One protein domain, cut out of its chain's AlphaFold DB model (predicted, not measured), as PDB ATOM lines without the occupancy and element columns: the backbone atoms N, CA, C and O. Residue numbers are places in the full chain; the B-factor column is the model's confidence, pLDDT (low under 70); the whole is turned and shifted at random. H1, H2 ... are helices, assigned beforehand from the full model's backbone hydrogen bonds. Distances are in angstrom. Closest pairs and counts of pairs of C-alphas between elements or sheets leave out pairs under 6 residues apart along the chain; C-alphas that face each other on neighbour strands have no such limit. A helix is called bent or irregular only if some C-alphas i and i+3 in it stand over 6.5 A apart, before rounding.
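What this domain is: This is residues 127 to 213 of the 213 residues of the protein "Glomulin" of Labeo rohita (UniProt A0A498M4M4). Picture a loose rod of helices: the bent helix H4 makes one long side, H2 runs the opposite way along its first arm with little contact, and H5 bridges the start of H2 and the second arm. H1 folds back beside the start of H2, and little H3 sits at one end of the rod. The printed part has 87 residues, with five named helices in the order H1 to H5 and no named strand, all helix; it is loose, with a radius of gyration of the C-alphas of 15.5 A and spans of 47 by 22 by 20 A.

Where its parts are: Find C-alpha 127 at (114.200, 141.641, 138.904), where H1, residues 127 to 133, begins. H2, residues 139 to 153, is 20.9 A long, and H3 holds residues 162 to 167. H4, residues 172 to 197, was assigned as one helix by its hydrogen bonds, but is bent: C-alphas 182 and 185 are 7.2 A apart. Its arms are H4a, residues 172 to 182, 14.9 A, and H4b, residues 185 to 197, 18.5 A. H5, residues 205 to 210, ends at C-alpha 210, (125.580, 144.762, 129.066).

How they stand to each other: H1 and H2 form a hairpin and only just touch, with 3 pairs of C-alphas within 8 A, closest Leu 131 and Val 142 at 6.7 A. H5 touches H2, C-alphas of Ala 139 and Leu 206 closest at 4.4 A, the same way. H4b and H5 form a hairpin at a steep tilt of 42 degrees, C-alphas of Ile 190 and Arg 207 closest at 6.8 A. Every helix and arm has each O i to N i+4 pair within hydrogen-bond range.

The domain as a whole: The C-alphas of Glu 163 and Asn 197, 47.0 A, are farthest apart. The printed part has no cut and no long link. Look for pLDDT under 70 at residues 196 to 203 and 213.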
ATOM      1  N   LEU A 127     112.884 142.131 139.325       98.38
ATOM      2  CA  LEU A 127     114.200 141.641 138.904       98.38
ATOM      3  C   LEU A 127     115.291 142.689 139.141       98.38
ATOM      4  O   LEU A 127     116.330 142.383 139.721       98.38
ATOM      5  N   GLN A 128     115.041 143.946 138.762       97.31
ATOM      6  CA  GLN A 128     115.996 145.037 138.967       97.31
ATOM      7  C   GLN A 128     116.305 145.229 140.456       97.31
ATOM      8  O   GLN A 128     117.465 145.361 140.836       97.31
ATOM      9  N   THR A 129     115.271 145.215 141.302       96.75
ATOM     10  CA  THR A 129     115.410 145.359 142.759       96.75
ATOM     11  C   THR A 129     116.284 144.250 143.346       96.75
ATOM     12  O   THR A 129     117.200 144.533 144.118       96.75
ATOM     13  N   VAL A 130     116.051 142.999 142.947       96.69
ATOM     14  CA  VAL A 130     116.824 141.843 143.427       96.69
ATOM     15  C   VAL A 130     118.275 141.897 142.945       96.69
ATOM     16  O   VAL A 130     119.194 141.713 143.740       96.69
ATOM     17  N   LEU A 131     118.500 142.214 141.669       96.12
ATOM     18  CA  LEU A 131     119.845 142.317 141.097       96.12
ATOM     19  C   LEU A 131     120.686 143.399 141.780       96.12
ATOM     20  O   LEU A 131     121.869 143.187 142.045       96.12
ATOM     21  N   LEU A 132     120.083 144.541 142.122       94.12
ATOM     22  CA  LEU A 132     120.769 145.605 142.855       94.12
ATOM     23  C   LEU A 132     121.169 145.174 144.280       94.12
ATOM     24  O   LEU A 132     122.180 145.654 144.790       94.12
ATOM     25  N   ARG A 133     120.450 144.219 144.893       94.44
ATOM     26  CA  ARG A 133     120.770 143.646 146.217       94.44
ATOM     27  C   ARG A 133     121.904 142.609 146.193       94.44
ATOM     28  O   ARG A 133     122.444 142.301 147.251       94.44
ATOM     29  N   LEU A 134     122.303 142.081 145.029       90.19
ATOM     30  CA  LEU A 134     123.368 141.063 144.919       90.19
ATOM     31  C   LEU A 134     124.797 141.616 145.112       90.19
ATOM     32  O   LEU A 134     125.751 140.841 145.220       90.19
ATOM     33  N   GLY A 135     124.963 142.940 145.182       82.62
ATOM     34  CA  GLY A 135     126.256 143.588 145.410       82.62
ATOM     35  C   GLY A 135     127.232 143.445 144.233       82.62
ATOM     36  O   GLY A 135     126.827 143.360 143.077       82.62
ATOM     37  N   MET A 136     128.537 143.424 144.526       75.12
ATOM     38  CA  MET A 136     129.611 143.564 143.523       75.12
ATOM     39  C   MET A 136     129.740 142.393 142.532       75.12
ATOM     40  O   MET A 136     130.338 142.553 141.477       75.12
ATOM     41  N   LYS A 137     129.194 141.209 142.841       79.19
ATOM     42  CA  LYS A 137     129.300 140.002 141.989       79.19
ATOM     43  C   LYS A 137     128.033 139.730 141.168       79.19
ATOM     44  O   LYS A 137     127.745 138.586 140.835       79.19
ATOM     45  N   LYS A 138     127.256 140.774 140.870       90.88
ATOM     46  CA  LYS A 138     125.966 140.665 140.167       90.88
ATOM     47  C   LYS A 138     126.071 140.567 138.645       90.88
ATOM     48  O   LYS A 138     125.054 140.315 138.014       90.88
ATOM     49  N   ALA A 139     127.253 140.759 138.051       90.81
ATOM     50  CA  ALA A 139     127.421 140.812 136.596       90.81
ATOM     51  C   ALA A 139     126.836 139.577 135.889       90.81
ATOM     52  O   ALA A 139     125.959 139.721 135.042       90.81
ATOM     53  N   SER A 140     127.225 138.370 136.308       91.88
ATOM     54  CA  SER A 140     126.699 137.122 135.740       91.88
ATOM     55  C   SER A 140     125.180 136.987 135.898       91.88
ATOM     56  O   SER A 140     124.500 136.559 134.968       91.88
ATOM     57  N   SER A 141     124.630 137.405 137.040       95.38
ATOM     58  CA  SER A 141     123.185 137.433 137.289       95.38
ATOM     59  C   SER A 141     122.453 138.427 136.385       95.38
ATOM     60  O   SER A 141     121.366 138.118 135.898       95.38
ATOM     61  N   VAL A 142     123.046 139.596 136.118       95.88
ATOM     62  CA  VAL A 142     122.517 140.583 135.164       95.88
ATOM     63  C   VAL A 142     122.534 140.006 133.748       95.88
ATOM     64  O   VAL A 142     121.507 140.047 133.078       95.88
ATOM     65  N   GLY A 143     123.650 139.410 133.318       95.31
ATOM     66  CA  GLY A 143     123.768 138.772 132.003       95.31
ATOM     67  C   GLY A 143     122.747 137.652 131.796       95.31
ATOM     68  O   GLY A 143     122.036 137.638 130.792       95.31
ATOM     69  N   MET A 144     122.595 136.767 132.785       95.81
ATOM     70  CA  MET A 144     121.577 135.711 132.777       95.81
ATOM     71  C   MET A 144     120.164 136.294 132.675       95.81
ATOM     72  O   MET A 144     119.398 135.888 131.808       95.81
ATOM     73  N   THR A 145     119.846 137.293 133.502       97.69
ATOM     74  CA  THR A 145     118.527 137.943 133.495       97.69
ATOM     75  C   THR A 145     118.206 138.554 132.138       97.69
ATOM     76  O   THR A 145     117.111 138.366 131.616       97.69
ATOM     77  N   LEU A 146     119.166 139.262 131.543       97.06
ATOM     78  CA  LEU A 146     119.002 139.870 130.229       97.06
ATOM     79  C   LEU A 146     118.826 138.820 129.136       97.06
ATOM     80  O   LEU A 146     117.938 138.969 128.304       97.06
ATOM     81  N   SER A 147     119.610 137.742 129.170       96.62
ATOM     82  CA  SER A 147     119.469 136.633 128.226       96.62
ATOM     83  C   SER A 147     118.077 136.006 128.302       96.62
ATOM     84  O   SER A 147     117.447 135.797 127.264       96.62
ATOM     85  N   THR A 148     117.562 135.741 129.506       97.75
ATOM     86  CA  THR A 148     116.217 135.180 129.705       97.75
ATOM     87  C   THR A 148     115.132 136.144 129.218       97.75
ATOM     88  O   THR A 148     114.269 135.748 128.436       97.75
ATOM     89  N   LEU A 149     115.204 137.423 129.609       97.62
ATOM     90  CA  LEU A 149     114.243 138.450 129.192       97.62
ATOM     91  C   LEU A 149     114.216 138.620 127.668       97.62
ATOM     92  O   LEU A 149     113.144 138.605 127.067       97.62
ATOM     93  N   LEU A 150     115.384 138.750 127.031       96.12
ATOM     94  CA  LEU A 150     115.484 138.900 125.580       96.12
ATOM     95  C   LEU A 150     114.989 137.661 124.839       96.12
ATOM     96  O   LEU A 150     114.302 137.802 123.833       96.12
ATOM     97  N   SER A 151     115.285 136.461 125.344       96.25
ATOM     98  CA  SER A 151     114.814 135.211 124.732       96.25
ATOM     99  C   SER A 151     113.287 135.132 124.709       96.25
ATOM    100  O   SER A 151     112.712 134.659 123.732       96.25
ATOM    101  N   GLN A 152     112.624 135.635 125.752       96.50
ATOM    102  CA  GLN A 152     111.165 135.703 125.804       96.50
ATOM    103  C   GLN A 152     110.607 136.805 124.905       96.50
ATOM    104  O   GLN A 152     109.723 136.547 124.092       96.50
ATOM    105  N   VAL A 153     111.161 138.017 124.977       96.38
ATOM    106  CA  VAL A 153     110.715 139.150 124.149       96.38
ATOM    107  C   VAL A 153     110.905 138.871 122.653       96.38
ATOM    108  O   VAL A 153     110.046 139.236 121.857       96.38
ATOM    109  N   ALA A 154     111.956 138.146 122.261       95.81
ATOM    110  CA  ALA A 154     112.200 137.744 120.873       95.81
ATOM    111  C   ALA A 154     111.123 136.806 120.291       95.81
ATOM    112  O   ALA A 154     111.059 136.629 119.075       95.81
ATOM    113  N   ARG A 155     110.271 136.203 121.134       96.31
ATOM    114  CA  ARG A 155     109.124 135.392 120.691       96.31
ATOM    115  C   ARG A 155     107.920 136.245 120.281       96.31
ATOM    116  O   ARG A 155     106.999 135.708 119.668       96.31
ATOM    117  N   LEU A 156     107.892 137.534 120.633       96.12
ATOM    118  CA  LEU A 156     106.797 138.434 120.278       96.12
ATOM    119  C   LEU A 156     106.867 138.818 118.787       96.12
ATOM    120  O   LEU A 156     107.961 139.041 118.262       96.12
ATOM    121  N   PRO A 157     105.722 138.932 118.089       94.44
ATOM    122  CA  PRO A 157     105.691 139.384 116.702       94.44
ATOM    123  C   PRO A 157     106.296 140.782 116.530       94.44
ATOM    124  O   PRO A 157     105.936 141.718 117.243       94.44
ATOM    125  N   VAL A 158     107.180 140.927 115.541       94.75
ATOM    126  CA  VAL A 158     107.770 142.220 115.178       94.75
ATOM    127  C   VAL A 158     106.773 143.005 114.316       94.75
ATOM    128  O   VAL A 158     106.340 142.479 113.286       94.75
ATOM    129  N   PRO A 159     106.394 144.238 114.700       92.25
ATOM    130  CA  PRO A 159     105.524 145.071 113.880       92.25
ATOM    131  C   PRO A 159     106.231 145.446 112.570       92.25
ATOM    132  O   PRO A 159     107.431 145.711 112.550       92.25
ATOM    133  N   VAL A 160     105.488 145.447 111.460       93.94
ATOM    134  CA  VAL A 160     106.019 145.745 110.113       93.94
ATOM    135  C   VAL A 160     105.496 147.067 109.544       93.94
ATOM    136  O   VAL A 160     105.934 147.508 108.483       93.94
ATOM    137  N   THR A 161     104.557 147.706 110.240       94.88
ATOM    138  CA  THR A 161     103.957 148.994 109.876       94.88
ATOM    139  C   THR A 161     103.919 149.922 111.084       94.88
ATOM    140  O   THR A 161     103.904 149.460 112.223       94.88
ATOM    141  N   LYS A 162     103.833 151.232 110.832       93.44
ATOM    142  CA  LYS A 162     103.709 152.239 111.897       93.44
ATOM    143  C   LYS A 162     102.448 152.056 112.738       93.44
ATOM    144  O   LYS A 162     102.508 152.189 113.947       93.44
ATOM    145  N   GLU A 163     101.334 151.696 112.108       94.69
ATOM    146  CA  GLU A 163     100.067 151.429 112.803       94.69
ATOM    147  C   GLU A 163     100.226 150.276 113.805       94.69
ATOM    148  O   GLU A 163      99.816 150.388 114.951       94.69
ATOM    149  N   GLN A 164     100.925 149.201 113.424       92.56
ATOM    150  CA  GLN A 164     101.216 148.092 114.340       92.56
ATOM    151  C   GLN A 164     102.194 148.469 115.459       92.56
ATOM    152  O   GLN A 164     102.083 147.933 116.561       92.56
ATOM    153  N   GLU A 165     103.165 149.345 115.182       91.88
ATOM    154  CA  GLU A 165     104.063 149.885 116.210       91.88
ATOM    155  C   GLU A 165     103.299 150.742 117.229       91.88
ATOM    156  O   GLU A 165     103.603 150.670 118.419       91.88
ATOM    157  N   GLU A 166     102.323 151.530 116.768       92.25
ATOM    158  CA  GLU A 166     101.476 152.396 117.595       92.25
ATOM    159  C   GLU A 166     100.454 151.595 118.412       92.25
ATOM    160  O   GLU A 166     100.297 151.848 119.607       92.25
ATOM    161  N   ASP A 167      99.801 150.606 117.797       93.38
ATOM    162  CA  ASP A 167      98.814 149.755 118.466       93.38
ATOM    163  C   ASP A 167      99.463 148.805 119.489       93.38
ATOM    164  O   ASP A 167      98.831 148.444 120.483       93.38
ATOM    165  N   ASP A 168     100.707 148.369 119.234       94.25
ATOM    166  CA  ASP A 168     101.526 147.489 120.086       94.25
ATOM    167  C   ASP A 168     100.730 146.337 120.733       94.25
ATOM    168  O   ASP A 168     100.857 146.030 121.929       94.25
ATOM    169  N   VAL A 169      99.879 145.694 119.924       93.75
ATOM    170  CA  VAL A 169      98.917 144.671 120.374       93.75
ATOM    171  C   VAL A 169      99.614 143.549 121.140       93.75
ATOM    172  O   VAL A 169      99.130 143.111 122.181       93.75
ATOM    173  N   PHE A 170     100.778 143.117 120.650       93.50
ATOM    174  CA  PHE A 170     101.578 142.054 121.262       93.50
ATOM    175  C   PHE A 170     102.552 142.554 122.334       93.50
ATOM    176  O   PHE A 170     103.193 141.745 122.997       93.50
ATOM    177  N   GLY A 171     102.686 143.867 122.513       95.44
ATOM    178  CA  GLY A 171     103.492 144.452 123.575       95.44
ATOM    179  C   GLY A 171     105.007 144.420 123.364       95.44
ATOM    180  O   GLY A 171     105.759 144.551 124.330       95.44
ATOM    181  N   LEU A 172     105.490 144.251 122.133       96.19
ATOM    182  CA  LEU A 172     106.926 144.269 121.865       96.19
ATOM    183  C   LEU A 172     107.523 145.663 122.123       96.19
ATOM    184  O   LEU A 172     108.548 145.775 122.800       96.19
ATOM    185  N   CYS A 173     106.879 146.731 121.642       94.62
ATOM    186  CA  CYS A 173     107.390 148.096 121.788       94.62
ATOM    187  C   CYS A 173     107.445 148.517 123.263       94.62
ATOM    188  O   CYS A 173     108.457 149.081 123.713       94.62
ATOM    189  N   ARG A 174     106.404 148.200 124.048       95.06
ATOM    190  CA  ARG A 174     106.403 148.456 125.498       95.06
ATOM    191  C   ARG A 174     107.483 147.650 126.221       95.06
ATOM    192  O   ARG A 174     108.166 148.216 127.074       95.06
ATOM    193  N   CYS A 175     107.696 146.380 125.858       96.88
ATOM    194  CA  CYS A 175     108.736 145.546 126.460       96.88
ATOM    195  C   CYS A 175     110.128 146.114 126.189       96.88
ATOM    196  O   CYS A 175     110.904 146.289 127.127       96.88
ATOM    197  N   CYS A 176     110.427 146.478 124.941       95.25
ATOM    198  CA  CYS A 176     111.695 147.110 124.574       95.25
ATOM    199  C   CYS A 176     111.918 148.424 125.336       95.25
ATOM    200  O   CYS A 176     112.989 148.651 125.902       95.25
ATOM    201  N   SER A 177     110.889 149.269 125.425       95.38
ATOM    202  CA  SER A 177     110.959 150.535 126.167       95.38
ATOM    203  C   SER A 177     111.211 150.317 127.661       95.38
ATOM    204  O   SER A 177     112.034 151.006 128.270       95.38
ATOM    205  N   ALA A 178     110.538 149.331 128.258       96.31
ATOM    206  CA  ALA A 178     110.706 148.982 129.661       96.31
ATOM    207  C   ALA A 178     112.084 148.352 129.939       96.31
ATOM    208  O   ALA A 178     112.700 148.668 130.959       96.31
ATOM    209  N   LEU A 179     112.616 147.539 129.020       96.44
ATOM    210  CA  LEU A 179     113.967 146.972 129.108       96.44
ATOM    211  C   LEU A 179     115.051 148.056 129.135       96.44
ATOM    212  O   LEU A 179     116.002 147.957 129.911       96.44
ATOM    213  N   ILE A 180     114.882 149.139 128.372       94.50
ATOM    214  CA  ILE A 180     115.795 150.291 128.418       94.50
ATOM    215  C   ILE A 180     115.798 150.931 129.817       94.50
ATOM    216  O   ILE A 180     116.858 151.272 130.348       94.50
ATOM    217  N   GLN A 181     114.630 151.064 130.453       96.25
ATOM    218  CA  GLN A 181     114.547 151.576 131.830       96.25
ATOM    219  C   GLN A 181     115.123 150.588 132.850       96.25
ATOM    220  O   GLN A 181     115.721 150.997 133.846       96.25
ATOM    221  N   PHE A 182     114.977 149.288 132.594       96.94
ATOM    222  CA  PHE A 182     115.530 148.231 133.430       96.94
ATOM    223  C   PHE A 182     117.062 148.263 133.478       96.94
ATOM    224  O   PHE A 182     117.633 148.169 134.564       96.94
ATOM    225  N   VAL A 183     117.735 148.441 132.335       95.44
ATOM    226  CA  VAL A 183     119.209 148.437 132.286       95.44
ATOM    227  C   VAL A 183     119.845 149.713 132.834       95.44
ATOM    228  O   VAL A 183     121.016 149.709 133.215       95.44
ATOM    229  N   LYS A 184     119.083 150.811 132.889       95.06
ATOM    230  CA  LYS A 184     119.592 152.152 133.192       95.06
ATOM    231  C   LYS A 184     120.431 152.232 134.482       95.06
ATOM    232  O   LYS A 184     121.539 152.760 134.381       95.06
ATOM    233  N   PRO A 185     120.015 151.678 135.639       94.12
ATOM    234  CA  PRO A 185     120.824 151.758 136.857       94.12
ATOM    235  C   PRO A 185     122.180 151.051 136.738       94.12
ATOM    236  O   PRO A 185     123.170 151.548 137.261       94.12
ATOM    237  N   PHE A 186     122.256 149.934 136.008       92.75
ATOM    238  CA  PHE A 186     123.514 149.203 135.803       92.75
ATOM    239  C   PHE A 186     124.466 149.960 134.866       92.75
ATOM    240  O   PHE A 186     125.679 149.951 135.053       92.75
ATOM    241  N   VAL A 187     123.918 150.664 133.870       91.62
ATOM    242  CA  VAL A 187     124.703 151.554 133.000       91.62
ATOM    243  C   VAL A 187     125.226 152.764 133.780       91.62
ATOM    244  O   VAL A 187     126.358 153.192 133.559       91.62
ATOM    245  N   GLU A 188     124.411 153.339 134.665       90.88
ATOM    246  CA  GLU A 188     124.808 154.453 135.534       90.88
ATOM    247  C   GLU A 188     125.901 154.035 136.523       90.88
ATOM    248  O   GLU A 188     126.892 154.748 136.649       90.88
ATOM    249  N   GLU A 189     125.793 152.845 137.116       88.25
ATOM    250  CA  GLU A 189     126.823 152.259 137.982       88.25
ATOM    251  C   GLU A 189     128.189 152.180 137.282       88.25
ATOM    252  O   GLU A 189     129.182 152.686 137.801       88.25
ATOM    253  N   ILE A 190     128.237 151.672 136.044       85.62
ATOM    254  CA  ILE A 190     129.480 151.636 135.252       85.62
ATOM    255  C   ILE A 190     130.013 153.048 134.973       85.62
ATOM    256  O   ILE A 190     131.225 153.266 134.954       85.62
ATOM    257  N   LYS A 191     129.133 154.022 134.705       85.50
ATOM    258  CA  LYS A 191     129.551 155.407 134.428       85.50
ATOM    259  C   LYS A 191     130.192 156.058 135.649       85.50
ATOM    260  O   LYS A 191     131.176 156.773 135.472       85.50
ATOM    261  N   GLU A 192     129.653 155.831 136.842       83.81
ATOM    262  CA  GLU A 192     130.240 156.339 138.085       83.81
ATOM    263  C   GLU A 192     131.582 155.650 138.385       83.81
ATOM    264  O   GLU A 192     132.575 156.339 138.611       83.81
ATOM    265  N   GLU A 193     131.686 154.325 138.213       77.31
ATOM    266  CA  GLU A 193     132.969 153.613 138.355       77.31
ATOM    267  C   GLU A 193     134.070 154.156 137.422       77.31
ATOM    268  O   GLU A 193     135.239 154.248 137.807       77.31
ATOM    269  N   ILE A 194     133.716 154.536 136.186       75.25
ATOM    270  CA  ILE A 194     134.660 155.124 135.222       75.25
ATOM    271  C   ILE A 194     135.168 156.491 135.697       75.25
ATOM    272  O   ILE A 194     136.351 156.791 135.512       75.25
ATOM    273  N   LYS A 195     134.294 157.319 136.284       73.50
ATOM    274  CA  LYS A 195     134.655 158.653 136.785       73.50
ATOM    275  C   LYS A 195     135.576 158.571 138.000       73.50
ATOM    276  O   LYS A 195     136.524 159.348 138.075       73.50
ATOM    277  N   ASP A 196     135.330 157.618 138.895       69.25
ATOM    278  CA  ASP A 196     136.060 157.509 140.160       69.25
ATOM    279  C   ASP A 196     137.455 156.885 140.012       69.25
ATOM    280  O   ASP A 196     138.371 157.254 140.747       69.25
ATOM    281  N   ASN A 197     137.665 155.969 139.054       59.47
ATOM    282  CA  ASN A 197     138.898 155.168 139.015       59.47
ATOM    283  C   ASN A 197     139.916 155.502 137.916       59.47
ATOM    284  O   ASN A 197     141.007 154.932 137.948       59.47
ATOM    285  N   ASN A 198     139.635 156.381 136.942       55.44
ATOM    286  CA  ASN A 198     140.541 156.748 135.821       55.44
ATOM    287  C   ASN A 198     141.198 155.562 135.056       55.44
ATOM    288  O   ASN A 198     142.050 155.748 134.185       55.44
ATOM    289  N   ARG A 199     140.807 154.323 135.363       53.88
ATOM    290  CA  ARG A 199     141.287 153.065 134.807       53.88
ATOM    291  C   ARG A 199     140.057 152.243 134.486       53.88
ATOM    292  O   ARG A 199     139.469 151.600 135.348       53.88
ATOM    293  N   ILE A 200     139.692 152.254 133.211       53.62
ATOM    294  CA  ILE A 200     138.820 151.232 132.648       53.62
ATOM    295  C   ILE A 200     139.594 149.920 132.775       53.62
ATOM    296  O   ILE A 200     140.514 149.669 131.994       53.62
ATOM    297  N   SER A 201     139.254 149.083 133.753       55.66
ATOM    298  CA  SER A 201     139.580 147.673 133.593       55.66
ATOM    299  C   SER A 201     138.748 147.172 132.415       55.66
ATOM    300  O   SER A 201     137.523 147.298 132.420       55.66
ATOM    301  N   LYS A 202     139.404 146.631 131.381       51.62
ATOM    302  CA  LYS A 202     138.713 145.893 130.310       51.62
ATOM    303  C   LYS A 202     137.913 144.699 130.866       51.62
ATOM    304  O   LYS A 202     137.010 144.242 130.178       51.62
ATOM    305  N   ASP A 203     138.184 144.299 132.112       56.75
ATOM    306  CA  ASP A 203     137.490 143.248 132.865       56.75
ATOM    307  C   ASP A 203     136.332 143.771 133.732       56.75
ATOM    308  O   ASP A 203     135.988 143.153 134.736       56.75
ATOM    309  N   ASN A 204     135.713 144.916 133.412       74.81
ATOM    310  CA  ASN A 204     134.436 145.240 134.055       74.81
ATOM    311  C   ASN A 204     133.375 144.245 133.553       74.81
ATOM    312  O   ASN A 204     132.783 144.435 132.490       74.81
ATOM    313  N   GLU A 205     133.179 143.164 134.309       82.12
ATOM    314  CA  GLU A 205     132.267 142.066 133.984       82.12
ATOM    315  C   GLU A 205     130.849 142.579 133.700       82.12
ATOM    316  O   GLU A 205     130.219 142.143 132.740       82.12
ATOM    317  N   LEU A 206     130.364 143.566 134.464       83.50
ATOM    318  CA  LEU A 206     129.034 144.148 134.264       83.50
ATOM    319  C   LEU A 206     128.937 144.863 132.909       83.50
ATOM    320  O   LEU A 206     127.953 144.705 132.190       83.50
ATOM    321  N   ARG A 207     129.984 145.600 132.518       83.56
ATOM    322  CA  ARG A 207     130.069 146.209 131.184       83.56
ATOM    323  C   ARG A 207     130.081 145.150 130.086       83.56
ATOM    324  O   ARG A 207     129.430 145.350 129.065       83.56
ATOM    325  N   VAL A 208     130.827 144.062 130.270       84.50
ATOM    326  CA  VAL A 208     130.890 142.969 129.290       84.50
ATOM    327  C   VAL A 208     129.511 142.347 129.095       84.50
ATOM    328  O   VAL A 208     129.106 142.165 127.952       84.50
ATOM    329  N   GLU A 209     128.769 142.078 130.169       87.56
ATOM    330  CA  GLU A 209     127.417 141.516 130.068       87.56
ATOM    331  C   GLU A 209     126.426 142.477 129.395       87.56
ATOM    332  O   GLU A 209     125.667 142.054 128.527       87.56
ATOM    333  N   LEU A 210     126.467 143.778 129.705       85.06
ATOM    334  CA  LEU A 210     125.580 144.762 129.066       85.06
ATOM    335  C   LEU A 210     125.884 144.998 127.579       85.06
ATOM    336  O   LEU A 210     124.992 145.401 126.842       85.06
ATOM    337  N   LEU A 211     127.122 144.774 127.128       82.44
ATOM    338  CA  LEU A 211     127.508 144.909 125.716       82.44
ATOM    339  C   LEU A 211     127.125 143.695 124.855       82.44
ATOM    340  O   LEU A 211     127.344 143.733 123.646       82.44
ATOM    341  N   LYS A 212     126.604 142.619 125.456       79.19
ATOM    342  CA  LYS A 212     126.057 141.466 124.721       79.19
ATOM    343  C   LYS A 212     124.601 141.673 124.282       79.19
ATOM    344  O   LYS A 212     124.089 140.823 123.557       79.19
ATOM    345  N   LEU A 213     123.956 142.745 124.756       66.19
ATOM    346  CA  LEU A 213     122.651 143.225 124.290       66.19
ATOM    347  C   LEU A 213     122.749 143.744 122.853       66.19
ATOM    348  O   LEU A 213     121.812 143.459 122.078       66.19
TER     349      LEU A 213